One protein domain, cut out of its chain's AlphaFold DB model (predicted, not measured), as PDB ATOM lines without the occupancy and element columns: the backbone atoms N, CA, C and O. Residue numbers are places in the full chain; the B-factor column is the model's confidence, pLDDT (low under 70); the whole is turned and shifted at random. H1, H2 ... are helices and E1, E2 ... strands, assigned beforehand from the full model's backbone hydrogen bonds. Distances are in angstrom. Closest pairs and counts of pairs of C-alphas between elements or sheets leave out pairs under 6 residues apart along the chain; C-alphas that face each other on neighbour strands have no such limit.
ATOM      1  N   MET A  19     294.596 384.167 317.399       79.19
ATOM      2  CA  MET A  19     294.125 384.279 318.774       79.19
ATOM      3  C   MET A  19     293.498 385.640 319.086       79.19
ATOM      4  O   MET A  19     292.703 385.729 320.022       79.19
ATOM      5  N   CYS A  20     293.756 386.680 318.287       78.12
ATOM      6  CA  CYS A  20     293.075 387.970 318.434       78.12
ATOM      7  C   CYS A  20     291.565 387.872 318.166       78.12
ATOM      8  O   CYS A  20     290.783 388.618 318.761       78.12
ATOM      9  N   TYR A  21     291.134 386.924 317.327       81.62
ATOM     10  CA  TYR A  21     289.713 386.701 317.045       81.62
ATOM     11  C   TYR A  21     289.007 385.936 318.154       81.62
ATOM     12  O   TYR A  21     287.817 386.153 318.354       81.62
ATOM     13  N   LYS A  22     289.743 385.162 318.964       84.31
ATOM     14  CA  LYS A  22     289.188 384.417 320.100       84.31
ATOM     15  C   LYS A  22     288.301 385.302 320.985       84.31
ATOM     16  O   LYS A  22     287.153 384.963 321.242       84.31
ATOM     17  N   LYS A  23     288.813 386.465 321.401       83.56
ATOM     18  CA  LYS A  23     288.081 387.409 322.265       83.56
ATOM     19  C   LYS A  23     286.880 388.048 321.572       83.56
ATOM     20  O   LYS A  23     285.895 388.389 322.226       83.56
ATOM     21  N   ALA A  24     286.979 388.289 320.265       86.06
ATOM     22  CA  ALA A  24     285.864 388.823 319.493       86.06
ATOM     23  C   ALA A  24     284.743 387.783 319.398       86.06
ATOM     24  O   ALA A  24     283.582 388.114 319.630       86.06
ATOM     25  N   ASP A  25     285.104 386.531 319.139       90.00
ATOM     26  CA  ASP A  25     284.171 385.421 318.993       90.00
ATOM     27  C   ASP A  25     283.515 385.058 320.336       90.00
ATOM     28  O   ASP A  25     282.307 384.839 320.379       90.00
ATOM     29  N   GLU A  26     284.257 385.119 321.448       88.94
ATOM     30  CA  GLU A  26     283.703 385.014 322.810       88.94
ATOM     31  C   GLU A  26     282.599 386.060 323.040       88.94
ATOM     32  O   GLU A  26     281.474 385.705 323.390       88.94
ATOM     33  N   LYS A  27     282.860 387.339 322.729       89.69
ATOM     34  CA  LYS A  27     281.855 388.416 322.840       89.69
ATOM     35  C   LYS A  27     280.644 388.189 321.929       89.69
ATOM     36  O   LYS A  27     279.526 388.566 322.289       89.69
ATOM     37  N   VAL A  28     280.842 387.620 320.735       91.00
ATOM     38  CA  VAL A  28     279.743 387.272 319.817       91.00
ATOM     39  C   VAL A  28     278.865 386.194 320.445       91.00
ATOM     40  O   VAL A  28     277.648 386.362 320.496       91.00
ATOM     41  N   MET A  29     279.463 385.115 320.947       91.81
ATOM     42  CA  MET A  29     278.723 384.001 321.541       91.81
ATOM     43  C   MET A  29     278.036 384.390 322.858       91.81
ATOM     44  O   MET A  29     276.919 383.944 323.109       91.81
ATOM     45  N   GLU A  30     278.635 385.279 323.658       91.12
ATOM     46  CA  GLU A  30     277.999 385.863 324.850       91.12
ATOM     47  C   GLU A  30     276.781 386.724 324.492       91.12
ATOM     48  O   GLU A  30     275.723 386.618 325.114       91.12
ATOM     49  N   LYS A  31     276.909 387.577 323.468       93.06
ATOM     50  CA  LYS A  31     275.829 388.471 323.029       93.06
ATOM     51  C   LYS A  31     274.685 387.720 322.345       93.06
ATOM     52  O   LYS A  31     273.538 388.162 322.412       93.06
ATOM     53  N   TYR A  32     274.989 386.611 321.676       92.75
ATOM     54  CA  TYR A  32     274.034 385.814 320.913       92.75
ATOM     55  C   TYR A  32     274.048 384.354 321.396       92.75
ATOM     56  O   TYR A  32     274.655 383.504 320.748       92.75
ATOM     57  N   PRO A  33     273.324 384.012 322.482       90.06
ATOM     58  CA  PRO A  33     273.416 382.694 323.132       90.06
ATOM     59  C   PRO A  33     272.947 381.513 322.260       90.06
ATOM     60  O   PRO A  33     273.256 380.355 322.547       90.06
ATOM     61  N   ASN A  34     272.209 381.798 321.183       94.44
ATOM     62  CA  ASN A  34     271.777 380.804 320.198       94.44
ATOM     63  C   ASN A  34     272.855 380.489 319.146       94.44
ATOM     64  O   ASN A  34     272.707 379.523 318.399       94.44
ATOM     65  N   VAL A  35     273.930 381.281 319.066       93.56
ATOM     66  CA  VAL A  35     275.071 381.002 318.189       93.56
ATOM     67  C   VAL A  35     275.878 379.861 318.795       93.56
ATOM     68  O   VAL A  35     276.348 379.936 319.928       93.56
ATOM     69  N   GLN A  36     276.025 378.781 318.035       93.50
ATOM     70  CA  GLN A  36     276.780 377.601 318.462       93.50
ATOM     71  C   GLN A  36     278.241 377.651 318.010       93.50
ATOM     72  O   GLN A  36     279.109 377.091 318.680       93.50
ATOM     73  N   VAL A  37     278.491 378.321 316.884       94.88
ATOM     74  CA  VAL A  37     279.789 378.387 316.217       94.88
ATOM     75  C   VAL A  37     279.993 379.788 315.645       94.88
ATOM     76  O   VAL A  37     279.104 380.316 314.975       94.88
ATOM     77  N   ALA A  38     281.169 380.370 315.875       94.06
ATOM     78  CA  ALA A  38     281.655 381.560 315.181       94.06
ATOM     79  C   ALA A  38     282.921 381.180 314.403       94.06
ATOM     80  O   ALA A  38     283.849 380.627 314.982       94.06
ATOM     81  N   GLY A  39     282.931 381.402 313.087       92.56
ATOM     82  CA  GLY A  39     284.028 381.005 312.205       92.56
ATOM     83  C   GLY A  39     284.535 382.189 311.397       92.56
ATOM     84  O   GLY A  39     283.753 382.861 310.722       92.56
ATOM     85  N   ASN A  40     285.844 382.419 311.442       91.25
ATOM     86  CA  ASN A  40     286.478 383.592 310.862       91.25
ATOM     87  C   ASN A  40     287.620 383.150 309.943       91.25
ATOM     88  O   ASN A  40     288.436 382.294 310.287       91.25
ATOM     89  N   SER A  41     287.704 383.777 308.774       89.75
ATOM     90  CA  SER A  41     288.807 383.581 307.843       89.75
ATOM     91  C   SER A  41     289.849 384.687 307.975       89.75
ATOM     92  O   SER A  41     289.500 385.869 307.992       89.75
ATOM     93  N   LEU A  42     291.121 384.312 307.996       88.31
ATOM     94  CA  LEU A  42     292.266 385.199 308.129       88.31
ATOM     95  C   LEU A  42     293.042 385.237 306.816       88.31
ATOM     96  O   LEU A  42     293.678 384.257 306.425       88.31
ATOM     97  N   ARG A  43     293.009 386.397 306.157       87.88
ATOM     98  CA  ARG A  43     293.780 386.671 304.944       87.88
ATOM     99  C   ARG A  43     294.887 387.665 305.246       87.88
ATOM    100  O   ARG A  43     294.616 388.847 305.434       87.88
ATOM    101  N   GLU A  44     296.119 387.185 305.237       87.38
ATOM    102  CA  GLU A  44     297.316 388.020 305.297       87.38
ATOM    103  C   GLU A  44     297.802 388.254 303.862       87.38
ATOM    104  O   GLU A  44     298.198 387.319 303.166       87.38
ATOM    105  N   VAL A  45     297.712 389.494 303.391       86.44
ATOM    106  CA  VAL A  45     298.008 389.845 301.995       86.44
ATOM    107  C   VAL A  45     299.519 389.997 301.823       86.44
ATOM    108  O   VAL A  45     300.120 390.861 302.459       86.44
ATOM    109  N   THR A  46     300.140 389.188 300.958       85.12
ATOM    110  CA  THR A  46     301.570 389.329 300.620       85.12
ATOM    111  C   THR A  46     301.771 390.071 299.299       85.12
ATOM    112  O   THR A  46     302.731 390.823 299.152       85.12
ATOM    113  N   SER A  47     300.853 389.912 298.341       85.06
ATOM    114  CA  SER A  47     300.764 390.693 297.101       85.06
ATOM    115  C   SER A  47     299.320 390.724 296.577       85.06
ATOM    116  O   SER A  47     298.423 390.158 297.192       85.06
ATOM    117  N   ALA A  48     299.076 391.362 295.426       81.75
ATOM    118  CA  ALA A  48     297.740 391.404 294.818       81.75
ATOM    119  C   ALA A  48     297.180 390.008 294.473       81.75
ATOM    120  O   ALA A  48     295.970 389.809 294.538       81.75
ATOM    121  N   CYS A  49     298.054 389.053 294.137       79.88
ATOM    122  CA  CYS A  49     297.658 387.679 293.819       79.88
ATOM    123  C   CYS A  49     297.882 386.733 295.004       79.88
ATOM    124  O   CYS A  49     297.074 385.851 295.259       79.88
ATOM    125  N   LEU A  50     298.962 386.917 295.763       85.62
ATOM    126  CA  LEU A  50     299.371 385.962 296.792       85.62
ATOM    127  C   LEU A  50     298.960 386.414 298.191       85.62
ATOM    128  O   LEU A  50     299.153 387.563 298.587       85.62
ATOM    129  N   ASN A  51     298.427 385.469 298.955       86.75
ATOM    130  CA  ASN A  51     297.938 385.671 300.305       86.75
ATOM    131  C   ASN A  51     298.265 384.447 301.157       86.75
ATOM    132  O   ASN A  51     298.204 383.311 300.692       86.75
ATOM    133  N   ASN A  52     298.555 384.662 302.432       89.81
ATOM    134  CA  ASN A  52     298.568 383.581 303.401       89.81
ATOM    135  C   ASN A  52     297.164 383.435 303.992       89.81
ATOM    136  O   ASN A  52     296.497 384.422 304.316       89.81
ATOM    137  N   TRP A  53     296.727 382.190 304.122       90.06
ATOM    138  CA  TRP A  53     295.387 381.818 304.531       90.06
ATOM    139  C   TRP A  53     295.401 380.997 305.802       90.06
ATOM    140  O   TRP A  53     296.150 380.025 305.927       90.06
ATOM    141  N   GLN A  54     294.516 381.351 306.718       91.56
ATOM    142  CA  GLN A  54     294.243 380.565 307.905       91.56
ATOM    143  C   GLN A  54     292.791 380.776 308.313       91.56
ATOM    144  O   GLN A  54     292.196 381.798 307.985       91.56
ATOM    145  N   CYS A  55     292.202 379.826 309.023       92.44
ATOM    146  CA  CYS A  55     290.856 379.953 309.562       92.44
ATOM    147  C   CYS A  55     290.874 379.689 311.068       92.44
ATOM    148  O   CYS A  55     291.690 378.913 311.571       92.44
ATOM    149  N   VAL A  56     289.966 380.340 311.782       93.56
ATOM    150  CA  VAL A  56     289.735 380.137 313.212       93.56
ATOM    151  C   VAL A  56     288.253 379.915 313.448       93.56
ATOM    152  O   VAL A  56     287.409 380.500 312.771       93.56
ATOM    153  N   MET A  57     287.936 379.040 314.389       94.88
ATOM    154  CA  MET A  57     286.575 378.747 314.790       94.88
ATOM    155  C   MET A  57     286.481 378.687 316.306       94.88
ATOM    156  O   MET A  57     287.237 377.964 316.951       94.88
ATOM    157  N   MET A  58     285.510 379.398 316.862       94.69
ATOM    158  CA  MET A  58     285.081 379.260 318.242       94.69
ATOM    159  C   MET A  58     283.824 378.396 318.313       94.69
ATOM    160  O   MET A  58     282.843 378.640 317.607       94.69
ATOM    161  N   THR A  59     283.842 377.418 319.211       94.31
ATOM    162  CA  THR A  59     282.671 376.640 319.622       94.31
ATOM    163  C   THR A  59     282.565 376.655 321.144       94.31
ATOM    164  O   THR A  59     283.425 377.182 321.850       94.31
ATOM    165  N   ARG A  60     281.526 376.015 321.689       90.69
ATOM    166  CA  ARG A  60     281.406 375.800 323.143       90.69
ATOM    167  C   ARG A  60     282.559 374.978 323.735       90.69
ATOM    168  O   ARG A  60     282.802 375.071 324.932       90.69
ATOM    169  N   ASN A  61     283.255 374.197 322.907       92.06
ATOM    170  CA  ASN A  61     284.368 373.340 323.321       92.06
ATOM    171  C   ASN A  61     285.723 374.061 323.258       92.06
ATOM    172  O   ASN A  61     286.722 373.532 323.742       92.06
ATOM    173  N   GLY A  62     285.764 375.274 322.700       92.19
ATOM    174  CA  GLY A  62     286.951 376.116 322.667       92.19
ATOM    175  C   GLY A  62     287.235 376.711 321.293       92.19
ATOM    176  O   GLY A  62     286.376 376.772 320.417       92.19
ATOM    177  N   CYS A  63     288.474 377.177 321.136       93.75
ATOM    178  CA  CYS A  63     288.966 377.823 319.926       93.75
ATOM    179  C   CYS A  63     289.856 376.857 319.138       93.75
ATOM    180  O   CYS A  63     290.797 376.288 319.695       93.75
ATOM    181  N   PHE A  64     289.576 376.715 317.848       95.12
ATOM    182  CA  PHE A  64     290.256 375.817 316.925       95.12
ATOM    183  C   PHE A  64     290.844 376.629 315.780       95.12
ATOM    184  O   PHE A  64     290.176 377.491 315.211       95.12
ATOM    185  N   VAL A  65     292.098 376.353 315.436       94.38
ATOM    186  CA  VAL A  65     292.845 377.091 314.415       94.38
ATOM    187  C   VAL A  65     293.308 376.102 313.356       94.38
ATOM    188  O   VAL A  65     293.903 375.079 313.695       94.38
ATOM    189  N   SER A  66     293.046 376.403 312.086       94.56
ATOM    190  CA  SER A  66     293.503 375.567 310.978       94.56
ATOM    191  C   SER A  66     295.015 375.660 310.787       94.56
ATOM    192  O   SER A  66     295.685 376.613 311.211       94.56
ATOM    193  N   ARG A  67     295.548 374.727 310.001       92.94
ATOM    194  CA  ARG A  67     296.846 374.902 309.345       92.94
ATOM    195  C   ARG A  67     296.859 376.196 308.528       92.94
ATOM    196  O   ARG A  67     295.840 376.626 307.979       92.94
ATOM    197  N   LYS A  68     298.036 376.817 308.464       91.44
ATOM    198  CA  LYS A  68     298.283 377.997 307.636       91.44
ATOM    199  C   LYS A  68     298.722 377.548 306.246       91.44
ATOM    200  O   LYS A  68     299.679 376.785 306.117       91.44
ATOM    201  N   HIS A  69     298.043 378.040 305.220       89.56
ATOM    202  CA  HIS A  69     298.403 377.828 303.824       89.56
ATOM    203  C   HIS A  69     299.038 379.105 303.273       89.56
ATOM    204  O   HIS A  69     298.542 380.200 303.518       89.56
ATOM    205  N   MET A  70     300.154 378.984 302.563       90.56
ATOM    206  CA  MET A  70     300.951 380.137 302.135       90.56
ATOM    207  C   MET A  70     300.814 380.360 300.630       90.56
ATOM    208  O   MET A  70     300.732 379.389 299.881       90.56
ATOM    209  N   ASN A  71     300.882 381.622 300.198       86.81
ATOM    210  CA  ASN A  71     300.931 382.022 298.784       86.81
ATOM    211  C   ASN A  71     299.752 381.511 297.934       86.81
ATOM    212  O   ASN A  71     299.944 380.913 296.877       86.81
ATOM    213  N   LEU A  72     298.536 381.773 298.401       83.44
ATOM    214  CA  LEU A  72     297.285 381.448 297.726       83.44
ATOM    215  C   LEU A  72     296.604 382.704 297.161       83.44
ATOM    216  O   LEU A  72     296.599 383.765 297.784       83.44
ATOM    217  N   GLU A  73     295.941 382.569 296.022       75.50
ATOM    218  CA  GLU A  73     294.789 383.419 295.674       75.50
ATOM    219  C   GLU A  73     293.630 382.985 296.635       75.50
ATOM    220  O   GLU A  73     293.709 381.848 297.086       75.50
ATOM    221  N   ILE A  74     292.631 383.790 297.099       64.75
ATOM    222  CA  ILE A  74     291.629 383.297 298.130       64.75
ATOM    223  C   ILE A  74     290.113 383.688 297.954       64.75
ATOM    224  O   ILE A  74     289.813 384.875 297.850       64.75
ATOM    225  N   TYR A  75     289.175 382.702 298.008       65.25
ATOM    226  CA  TYR A  75     287.702 382.687 297.823       65.25
ATOM    227  C   TYR A  75     287.044 381.432 298.493       65.25
ATOM    228  O   TYR A  75     287.585 380.334 298.465       65.25
ATOM    229  N   SER A  76     285.826 381.583 299.049       72.88
ATOM    230  CA  SER A  76     284.870 380.518 299.477       72.88
ATOM    231  C   SER A  76     285.203 379.597 300.686       72.88
ATOM    232  O   SER A  76     285.404 378.394 300.554       72.88
ATOM    233  N   PHE A  77     285.157 380.153 301.907       87.19
ATOM    234  CA  PHE A  77     285.323 379.448 303.203       87.19
ATOM    235  C   PHE A  77     284.047 378.785 303.761       87.19
ATOM    236  O   PHE A  77     284.083 377.667 304.273       87.19
ATOM    237  N   ALA A  78     282.918 379.492 303.700       90.50
ATOM    238  CA  ALA A  78     281.761 379.193 304.545       90.50
ATOM    239  C   ALA A  78     281.099 377.836 304.251       90.50
ATOM    240  O   ALA A  78     280.676 377.150 305.177       90.50
ATOM    241  N   SER A  79     281.017 377.430 302.982       90.31
ATOM    242  CA  SER A  79     280.352 376.183 302.587       90.31
ATOM    243  C   SER A  79     281.085 374.939 303.086       90.31
ATOM    244  O   SER A  79     280.433 374.027 303.586       90.31
ATOM    245  N   GLY A  80     282.422 374.927 303.029       90.75
ATOM    246  CA  GLY A  80     283.225 373.822 303.559       90.75
ATOM    247  C   GLY A  80     283.046 373.651 305.069       90.75
ATOM    248  O   GLY A  80     282.887 372.531 305.550       90.75
ATOM    249  N   LEU A  81     282.981 374.765 305.809       94.12
ATOM    250  CA  LEU A  81     282.728 374.729 307.250       94.12
ATOM    251  C   LEU A  81     281.323 374.199 307.572       94.12
ATOM    252  O   LEU A  81     281.180 373.325 308.423       94.12
ATOM    253  N   ILE A  82     280.295 374.714 306.891       94.56
ATOM    254  CA  ILE A  82     278.903 374.287 307.096       94.56
ATOM    255  C   ILE A  82     278.761 372.786 306.833       94.56
ATOM    256  O   ILE A  82     278.165 372.086 307.649       94.56
ATOM    257  N   TRP A  83     279.336 372.289 305.735       94.06
ATOM    258  CA  TRP A  83     279.263 370.875 305.380       94.06
ATOM    259  C   TRP A  83     279.890 369.980 306.458       94.06
ATOM    260  O   TRP A  83     279.223 369.079 306.959       94.06
ATOM    261  N   CYS A  84     281.118 370.269 306.904       95.12
ATOM    262  CA  CYS A  84     281.763 369.467 307.948       95.12
ATOM    263  C   CYS A  84     280.996 369.465 309.276       95.12
ATOM    264  O   CYS A  84     280.926 368.430 309.941       95.12
ATOM    265  N   LEU A  85     280.405 370.602 309.660       95.19
ATOM    266  CA  LEU A  85     279.573 370.688 310.861       95.19
ATOM    267  C   LEU A  85     278.300 369.841 310.731       95.19
ATOM    268  O   LEU A  85     277.914 369.178 311.691       95.19
ATOM    269  N   MET A  86     277.663 369.836 309.557       95.56
ATOM    270  CA  MET A  86     276.481 369.006 309.289       95.56
ATOM    271  C   MET A  86     276.798 367.507 309.319       95.56
ATOM    272  O   MET A  86     275.986 366.729 309.811       95.56
ATOM    273  N   GLU A  87     277.988 367.118 308.862       96.56
ATOM    274  CA  GLU A  87     278.488 365.738 308.921       96.56
ATOM    275  C   GLU A  87     278.952 365.313 310.328       96.56
ATOM    276  O   GLU A  87     279.400 364.183 310.524       96.56
ATOM    277  N   GLY A  88     278.875 366.203 311.327       95.19
ATOM    278  CA  GLY A  88     279.267 365.898 312.704       95.19
ATOM    279  C   GLY A  88     280.763 365.616 312.865       95.19
ATOM    280  O   GLY A  88     281.157 364.858 313.756       95.19
ATOM    281  N   LYS A  89     281.601 366.188 311.994       96.44
ATOM    282  CA  LYS A  89     283.055 366.027 312.065       96.44
ATOM    283  C   LYS A  89     283.634 366.709 313.318       96.44
ATOM    284  O   LYS A  89     283.053 367.678 313.811       96.44
ATOM    285  N   PRO A  90     284.789 366.240 313.830       96.81
ATOM    286  CA  PRO A  90     285.503 366.920 314.909       96.81
ATOM    287  C   PRO A  90     285.845 368.370 314.546       96.81
ATOM    288  O   PRO A  90     286.198 368.662 313.407       96.81
ATOM    289  N   GLU A  91     285.829 369.282 315.516       96.62
ATOM    290  CA  GLU A  91     285.968 370.725 315.273       96.62
ATOM    291  C   GLU A  91     287.269 371.107 314.562       96.62
ATOM    292  O   GLU A  91     287.273 371.962 313.672       96.62
ATOM    293  N   LEU A  92     288.376 370.460 314.941       96.31
ATOM    294  CA  LEU A  92     289.664 370.680 314.293       96.31
ATOM    295  C   LEU A  92     289.644 370.200 312.833       96.31
ATOM    296  O   LEU A  92     290.178 370.880 311.962       96.31
ATOM    297  N   GLU A  93     288.983 369.072 312.553       96.19
ATOM    298  CA  GLU A  93     288.806 368.568 311.187       96.19
ATOM    299  C   GLU A  93     287.936 369.527 310.368       96.19
ATOM    300  O   GLU A  93     288.291 369.843 309.237       96.19
ATOM    301  N   CYS A  94     286.860 370.067 310.952       96.50
ATOM    302  CA  CYS A  94     286.000 371.054 310.298       96.50
ATOM    303  C   CYS A  94     286.780 372.288 309.835       96.50
ATOM    304  O   CYS A  94     286.636 372.722 308.691       96.50
ATOM    305  N   ILE A  95     287.603 372.870 310.718       95.50
ATOM    306  CA  ILE A  95     288.318 374.112 310.400       95.50
ATOM    307  C   ILE A  95     289.480 373.873 309.430       95.50
ATOM    308  O   ILE A  95     289.702 374.691 308.536       95.50
ATOM    309  N   ASP A  96     290.179 372.739 309.548       95.00
ATOM    310  CA  ASP A  96     291.217 372.340 308.595       95.00
ATOM    311  C   ASP A  96     290.637 372.031 307.215       95.00
ATOM    312  O   ASP A  96     291.209 372.438 306.201       95.00
ATOM    313  N   PHE A  97     289.497 371.340 307.162       94.31
ATOM    314  CA  PHE A  97     288.808 371.055 305.911       94.31
ATOM    315  C   PHE A  97     288.340 372.345 305.248       94.31
ATOM    316  O   PHE A  97     288.628 372.558 304.076       94.31
ATOM    317  N   ALA A  98     287.690 373.247 305.987       93.31
ATOM    318  CA  ALA A  98     287.233 374.524 305.448       93.31
ATOM    319  C   ALA A  98     288.391 375.376 304.893       93.31
ATOM    320  O   ALA A  98     288.262 375.977 303.821       93.31
ATOM    321  N   ALA A  99     289.539 375.399 305.581       92.56
ATOM    322  CA  ALA A  99     290.742 376.096 305.124       92.56
ATOM    323  C   ALA A  99     291.337 375.470 303.849       92.56
ATOM    324  O   ALA A  99     291.663 376.192 302.907       92.56
ATOM    325  N   ALA A 100     291.423 374.140 303.780       90.81
ATOM    326  CA  ALA A 100     291.909 373.438 302.594       90.81
ATOM    327  C   ALA A 100     290.940 373.566 301.405       90.81
ATOM    328  O   ALA A 100     291.359 373.803 300.275       90.81
ATOM    329  N   TYR A 101     289.639 373.449 301.659       89.69
ATOM    330  CA  TYR A 101     288.577 373.558 300.665       89.69
ATOM    331  C   TYR A 101     288.563 374.940 300.007       89.69
ATOM    332  O   TYR A 101     288.587 375.046 298.783       89.69
ATOM    333  N   SER A 102     288.634 376.001 300.815       87.00
ATOM    334  CA  SER A 102     288.779 377.374 300.308       87.00
ATOM    335  C   SER A 102     290.086 377.584 299.544       87.00
ATOM    336  O   SER A 102     290.066 378.202 298.486       87.00
ATOM    337  N   ALA A 103     291.206 377.008 299.993       85.62
ATOM    338  CA  ALA A 103     292.460 377.062 299.240       85.62
ATOM    339  C   ALA A 103     292.345 376.424 297.839       85.62
ATOM    340  O   ALA A 103     292.914 376.937 296.877       85.62
ATOM    341  N   MET A 104     291.582 375.335 297.697       83.75
ATOM    342  CA  MET A 104     291.384 374.654 296.410       83.75
ATOM    343  C   MET A 104     290.508 375.443 295.430       83.75
ATOM    344  O   MET A 104     290.714 375.336 294.218       83.75
ATOM    345  N   CYS A 105     289.595 376.283 295.926       80.81
ATOM    346  CA  CYS A 105     288.698 377.102 295.097       80.81
ATOM    347  C   CYS A 105     289.438 377.980 294.086       80.81
ATOM    348  O   CYS A 105     288.884 378.335 293.056       80.81
ATOM    349  N   HIS A 106     290.704 378.292 294.349       71.44
ATOM    350  CA  HIS A 106     291.543 379.155 293.514       71.44
ATOM    351  C   HIS A 106     291.987 378.557 292.223       71.44
ATOM    352  O   HIS A 106     292.336 379.263 291.283       71.44
ATOM    353  N   THR A 107     291.968 377.242 292.182       73.50
ATOM    354  CA  THR A 107     292.259 376.513 290.963       73.50
ATOM    355  C   THR A 107     291.052 376.507 290.023       73.50
ATOM    356  O   THR A 107     291.155 376.028 288.896       73.50
ATOM    357  N   ILE A 108     289.915 377.069 290.457       79.44
ATOM    358  CA  ILE A 108     288.642 377.065 289.747       79.44
ATOM    359  C   ILE A 108     288.287 378.496 289.360       79.44
ATOM    360  O   ILE A 108     288.240 379.410 290.178       79.44
TER     361      ILE A 108
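This is residues 19 to 108 of the 117 residues of the protein "2-dehydro-3-deoxygluconate kinase" of Intestinimonas butyriciproducens (UniProt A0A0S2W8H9). A twisted sheet, built on the long hairpin of E1 and E2, has H1 over one face and the helical hairpin of H2 and H3 over the opposite face. The short strands E3 and E4 pair with different parts of E2, on the side away from E1. The 90 printed residues run H1 E1 E2 E3 E4 H2 H3, class mixed, helices and strands; the neighbour strands are antiparallel. The whole is compact, radius of gyration of the C-alphas 13.2 A, spanning 38 by 28 by 17 A.

H1, residues 19 to 31, is on the branched sheet of E1, residues 37 to 45, E2, 51 to 59, E3, 62 to 65, and E4, 69 to 72. It lies over E1 and E2 at a height of 8.5 A; its closest C-alphas to E1 are Asp 25 and Ala 38, 6.0 A. E1, E2 and E3 form a meander, each strand the antiparallel neighbour of the one before. N 40 and O 56 are 2.8 A apart, N 57 and O 64 2.8 A, and, between E2 and E4, N 53 and O 69 2.8 A, within hydrogen-bond range. H3, residues 91 to 107, runs along the strands on the opposite face from H1, at 26 degrees to E2 on the local plane; the closest C-alphas of E2 and H3 are those of Cys 55 and Ala 99, 5.9 A apart. H2, residues 78 to 86, touches H3, closest C-alphas Gly 80 and Ala 98, 4.5 A, opposite ways at 35.3 degrees, only just a steep tilt. Every O i to N i+4 pair is within range in H2, 7 of 9 in H1 and 11 of 13 in H3.

H1 begins at C-alpha 19 (294.125, 384.279, 318.774) and is 19.2 A long. E1 measures 25.8 A, E2 26.2 A, E3 10.2 A, E4 7.2 A and H2 12.4 A. H3, 25.8 A, ends at C-alpha 107 (292.259, 376.513, 290.963).

The C-alphas farthest apart, Pro 33 and Ser 47, are 38.6 A apart. The printed part has no cut, and the six links are tight. Residues 74 to 75 have pLDDT under 70.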